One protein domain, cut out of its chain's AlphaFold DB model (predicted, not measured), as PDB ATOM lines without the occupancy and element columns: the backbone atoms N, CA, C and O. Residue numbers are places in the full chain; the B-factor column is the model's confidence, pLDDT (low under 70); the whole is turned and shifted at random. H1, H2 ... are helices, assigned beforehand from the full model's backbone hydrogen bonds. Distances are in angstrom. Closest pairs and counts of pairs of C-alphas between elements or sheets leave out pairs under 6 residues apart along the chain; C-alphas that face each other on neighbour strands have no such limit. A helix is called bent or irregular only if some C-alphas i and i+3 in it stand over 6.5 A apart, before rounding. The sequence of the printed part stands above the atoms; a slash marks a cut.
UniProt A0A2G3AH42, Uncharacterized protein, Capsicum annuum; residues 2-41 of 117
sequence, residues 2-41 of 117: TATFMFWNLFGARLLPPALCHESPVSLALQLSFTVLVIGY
ATOM      1  N   THR A   2     182.669 173.249 125.550       79.44
ATOM      2  CA  THR A   2     182.826 171.776 125.529       79.44
ATOM      3  C   THR A   2     181.597 171.019 126.036       79.44
ATOM      4  O   THR A   2     181.200 170.033 125.426       79.44
ATOM      5  N   ALA A   3     180.944 171.511 127.095       84.00
ATOM      6  CA  ALA A   3     179.700 170.925 127.601       84.00
ATOM      7  C   ALA A   3     178.545 171.005 126.581       84.00
ATOM      8  O   ALA A   3     177.848 170.018 126.373       84.00
ATOM      9  N   THR A   4     178.385 172.143 125.898       82.62
ATOM     10  CA  THR A   4     177.378 172.344 124.840       82.62
ATOM     11  C   THR A   4     177.647 171.440 123.636       82.62
ATOM     12  O   THR A   4     176.726 170.814 123.123       82.62
ATOM     13  N   PHE A   5     178.918 171.303 123.244       80.12
ATOM     14  CA  PHE A   5     179.340 170.423 122.156       80.12
ATOM     15  C   PHE A   5     179.068 168.950 122.474       80.12
ATOM     16  O   PHE A   5     178.453 168.258 121.672       80.12
ATOM     17  N   MET A   6     179.463 168.474 123.660       80.75
ATOM     18  CA  MET A   6     179.228 167.087 124.087       80.75
ATOM     19  C   MET A   6     177.738 166.779 124.242       80.75
ATOM     20  O   MET A   6     177.278 165.733 123.786       80.75
ATOM     21  N   PHE A   7     176.976 167.701 124.836       85.69
ATOM     22  CA  PHE A   7     175.527 167.580 124.963       85.69
ATOM     23  C   PHE A   7     174.872 167.407 123.593       85.69
ATOM     24  O   PHE A   7     174.066 166.503 123.396       85.69
ATOM     25  N   TRP A   8     175.264 168.220 122.616       82.12
ATOM     26  CA  TRP A   8     174.619 168.210 121.313       82.12
ATOM     27  C   TRP A   8     175.122 167.129 120.361       82.12
ATOM     28  O   TRP A   8     174.344 166.597 119.576       82.12
ATOM     29  N   ASN A   9     176.371 166.701 120.518       81.06
ATOM     30  CA  ASN A   9     176.907 165.524 119.843       81.06
ATOM     31  C   ASN A   9     176.239 164.219 120.328       81.06
ATOM     32  O   ASN A   9     176.055 163.298 119.539       81.06
ATOM     33  N   LEU A  10     175.848 164.137 121.610       81.31
ATOM     34  CA  LEU A  10     175.259 162.927 122.203       81.31
ATOM     35  C   LEU A  10     173.717 162.895 122.145       81.31
ATOM     36  O   LEU A  10     173.134 161.832 121.932       81.31
ATOM     37  N   PHE A  11     173.050 164.040 122.325       79.19
ATOM     38  CA  PHE A  11     171.582 164.152 122.348       79.19
ATOM     39  C   PHE A  11     170.971 164.789 121.093       79.19
ATOM     40  O   PHE A  11     169.786 164.572 120.839       79.19
ATOM     41  N   GLY A  12     171.735 165.528 120.282       71.44
ATOM     42  CA  GLY A  12     171.207 166.256 119.122       71.44
ATOM     43  C   GLY A  12     170.543 165.347 118.089       71.44
ATOM     44  O   GLY A  12     169.467 165.665 117.596       71.44
ATOM     45  N   ALA A  13     171.098 164.154 117.856       67.62
ATOM     46  CA  ALA A  13     170.503 163.156 116.963       67.62
ATOM     47  C   ALA A  13     169.227 162.486 117.522       67.62
ATOM     48  O   ALA A  13     168.486 161.866 116.767       67.62
ATOM     49  N   ARG A  14     168.969 162.578 118.838       70.62
ATOM     50  CA  ARG A  14     167.767 162.015 119.487       70.62
ATOM     51  C   ARG A  14     166.658 163.044 119.700       70.62
ATOM     52  O   ARG A  14     165.501 162.654 119.815       70.62
ATOM     53  N   LEU A  15     167.010 164.325 119.804       74.12
ATOM     54  CA  LEU A  15     166.079 165.410 120.121       74.12
ATOM     55  C   LEU A  15     165.561 166.141 118.868       74.12
ATOM     56  O   LEU A  15     164.504 166.765 118.933       74.12
ATOM     57  N   LEU A  16     166.289 166.083 117.743       71.69
ATOM     58  CA  LEU A  16     165.940 166.782 116.500       71.69
ATOM     59  C   LEU A  16     165.248 165.848 115.486       71.69
ATOM     60  O   LEU A  16     165.670 164.700 115.336       71.69
ATOM     61  N   PRO A  17     164.216 166.315 114.751       72.94
ATOM     62  CA  PRO A  17     163.571 165.524 113.707       72.94
ATOM     63  C   PRO A  17     164.570 165.107 112.614       72.94
ATOM     64  O   PRO A  17     165.356 165.948 112.168       72.94
ATOM     65  N   PRO A  18     164.491 163.870 112.086       65.50
ATOM     66  CA  PRO A  18     165.420 163.367 111.067       65.50
ATOM     67  C   PRO A  18     165.395 164.168 109.754       65.50
ATOM     68  O   PRO A  18     166.322 164.070 108.959       65.50
ATOM     69  N   ALA A  19     164.376 165.008 109.539       65.38
ATOM     70  CA  ALA A  19     164.275 165.913 108.395       65.38
ATOM     71  C   ALA A  19     165.348 167.024 108.369       65.38
ATOM     72  O   ALA A  19     165.618 167.577 107.308       65.38
ATOM     73  N   LEU A  20     165.967 167.349 109.512       63.88
ATOM     74  CA  LEU A  20     167.062 168.328 109.622       63.88
ATOM     75  C   LEU A  20     168.456 167.668 109.598       63.88
ATOM     76  O   LEU A  20     169.469 168.360 109.559       63.88
ATOM     77  N   CYS A  21     168.523 166.333 109.615       62.41
ATOM     78  CA  CYS A  21     169.754 165.549 109.737       62.41
ATOM     79  C   CYS A  21     170.370 165.178 108.376       62.41
ATOM     80  O   CYS A  21     170.776 164.037 108.172       62.41
ATOM     81  N   HIS A  22     170.433 166.124 107.435       60.25
ATOM     82  CA  HIS A  22     171.150 165.911 106.169       60.25
ATOM     83  C   HIS A  22     172.681 166.066 106.330       60.25
ATOM     84  O   HIS A  22     173.453 165.591 105.504       60.25
ATOM     85  N   GLU A  23     173.120 166.688 107.428       64.19
ATOM     86  CA  GLU A  23     174.521 166.987 107.744       64.19
ATOM     87  C   GLU A  23     175.104 166.023 108.797       64.19
ATOM     88  O   GLU A  23     174.381 165.463 109.625       64.19
ATOM     89  N   SER A  24     176.434 165.858 108.812       78.12
ATOM     90  CA  SER A  24     177.117 165.021 109.814       78.12
ATOM     91  C   SER A  24     176.844 165.499 111.260       78.12
ATOM     92  O   SER A  24     176.820 166.707 111.516       78.12
ATOM     93  N   PRO A  25     176.694 164.587 112.245       76.69
ATOM     94  CA  PRO A  25     176.332 164.939 113.627       76.69
ATOM     95  C   PRO A  25     177.341 165.879 114.305       76.69
ATOM     96  O   PRO A  25     176.967 166.720 115.121       76.69
ATOM     97  N   VAL A  26     178.614 165.796 113.911       79.81
ATOM     98  CA  VAL A  26     179.686 166.677 114.398       79.81
ATOM     99  C   VAL A  26     179.519 168.112 113.882       79.81
ATOM    100  O   VAL A  26     179.737 169.057 114.640       79.81
ATOM    101  N   SER A  27     179.093 168.290 112.625       83.81
ATOM    102  CA  SER A  27     178.836 169.612 112.029       83.81
ATOM    103  C   SER A  27     177.696 170.329 112.755       83.81
ATOM    104  O   SER A  27     177.843 171.474 113.183       83.81
ATOM    105  N   LEU A  28     176.598 169.612 113.010       82.06
ATOM    106  CA  LEU A  28     175.449 170.119 113.762       82.06
ATOM    107  C   LEU A  28     175.845 170.515 115.195       82.06
ATOM    108  O   LEU A  28     175.507 171.608 115.660       82.06
ATOM    109  N   ALA A  29     176.596 169.661 115.900       83.56
ATOM    110  CA  ALA A  29     177.072 169.948 117.254       83.56
ATOM    111  C   ALA A  29     177.965 171.200 117.309       83.56
ATOM    112  O   ALA A  29     177.849 172.009 118.238       83.56
ATOM    113  N   LEU A  30     178.827 171.388 116.305       84.94
ATOM    114  CA  LEU A  30     179.702 172.553 116.179       84.94
ATOM    115  C   LEU A  30     178.908 173.839 115.912       84.94
ATOM    116  O   LEU A  30     179.121 174.836 116.604       84.94
ATOM    117  N   GLN A  31     177.967 173.804 114.964       86.56
ATOM    118  CA  GLN A  31     177.119 174.947 114.611       86.56
ATOM    119  C   GLN A  31     176.345 175.459 115.825       86.56
ATOM    120  O   GLN A  31     176.431 176.635 116.168       86.56
ATOM    121  N   LEU A  32     175.660 174.570 116.538       86.06
ATOM    122  CA  LEU A  32     174.828 174.951 117.680       86.06
ATOM    123  C   LEU A  32     175.654 175.342 118.912       86.06
ATOM    124  O   LEU A  32     175.252 176.228 119.666       86.06
ATOM    125  N   SER A  33     176.859 174.789 119.074       85.88
ATOM    126  CA  SER A  33     177.808 175.275 120.085       85.88
ATOM    127  C   SER A  33     178.263 176.708 119.808       85.88
ATOM    128  O   SER A  33     178.369 177.510 120.739       85.88
ATOM    129  N   PHE A  34     178.516 177.043 118.540       88.75
ATOM    130  CA  PHE A  34     178.860 178.401 118.131       88.75
ATOM    131  C   PHE A  34     177.670 179.355 118.293       88.75
ATOM    132  O   PHE A  34     177.835 180.441 118.840       88.75
ATOM    133  N   THR A  35     176.460 178.927 117.924       87.75
ATOM    134  CA  THR A  35     175.227 179.701 118.128       87.75
ATOM    135  C   THR A  35     175.042 180.104 119.592       87.75
ATOM    136  O   THR A  35     174.803 181.273 119.877       87.75
ATOM    137  N   VAL A  36     175.223 179.176 120.538       88.00
ATOM    138  CA  VAL A  36     175.108 179.476 121.978       88.00
ATOM    139  C   VAL A  36     176.198 180.443 122.451       88.00
ATOM    140  O   VAL A  36     175.913 181.331 123.254       88.00
ATOM    141  N   LEU A  37     177.432 180.310 121.950       86.75
ATOM    142  CA  LEU A  37     178.513 181.243 122.282       86.75
ATOM    143  C   LEU A  37     178.183 182.669 121.822       86.75
ATOM    144  O   LEU A  37     178.323 183.609 122.600       86.75
ATOM    145  N   VAL A  38     177.749 182.822 120.569       87.31
ATOM    146  CA  VAL A  38     177.443 184.135 119.982       87.31
ATOM    147  C   VAL A  38     176.263 184.791 120.693       87.31
ATOM    148  O   VAL A  38     176.331 185.975 121.000       87.31
ATOM    149  N   ILE A  39     175.219 184.027 121.026       86.25
ATOM    150  CA  ILE A  39     174.070 184.543 121.786       86.25
ATOM    151  C   ILE A  39     174.489 184.991 123.196       86.25
ATOM    152  O   ILE A  39     173.973 185.985 123.705       86.25
ATOM    153  N   GLY A  40     175.435 184.289 123.831       82.44
ATOM    154  CA  GLY A  40     175.949 184.654 125.154       82.44
ATOM    155  C   GLY A  40     176.798 185.928 125.164       82.44
ATOM    156  O   GLY A  40     176.898 186.596 126.195       82.44
ATOM    157  N   TYR A  41     177.389 186.300 124.027       84.25
ATOM    158  CA  TYR A  41     178.170 187.525 123.897       84.25
ATOM    159  C   TYR A  41     177.251 188.728 123.631       84.25
ATOM    160  O   TYR A  41     177.079 189.189 122.504       84.25
TER     161      TYR A  41
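AT A GLANCE: This is residues 2 to 41 of the 117 residues of an uncharacterized protein of Capsicum annuum (UniProt A0A2G3AH42). Two helices fold back on each other at a steep angle, H1 packing on H2 with its Trp 8 near Ala 29, and the chain between them swings out as a loop at one end. Residues 14 to 19, the last two residues of H1 and the first part of that loop, stick out from the rest. The printed part has 40 residues, with two named helices in the order H1, H2 and no named strand; its class is all helix. It is compact, with a radius of gyration of the C-alphas of 10.0 A, and only just elongated, spanning 30 by 15 by 15 A.

IN THESE COORDINATES: H1 is residues 2 to 15, 18.7 A from first to last C-alpha, beginning at C-alpha 2 at (182.826, 171.776, 125.529). It is irregular: C-alphas 10 and 13 are 7.1 A apart. After a short link of 9 residues, in which residues 18 to 20 are helical, H2 is residues 25 to 40, 22.8 A long, from C-alpha 25 at (176.332, 164.939, 113.627) to C-alpha 40 at (175.949, 184.654, 125.154).

HOW THE PARTS SIT: H1 and H2 touch, with 19 pairs of C-alphas within 8 A. Their closest C-alphas, those of Trp 8 and Ala 29, are 5.1 A apart. The helices run opposite ways at a steep tilt of 57 degrees, and their centres are 9.9 A apart. In H2 every O i to N i+4 pair is within hydrogen-bond range; in H1 it is 8 of 10.

THE WHOLE: The two C-alphas farthest apart, those of Pro 18 and Tyr 41, are 30.2 A apart. The printed part has no cut and no long link. The mean pLDDT of the printed part is 78.6, and confidence is low, under 70, at residue 13 and residues 18 to 23.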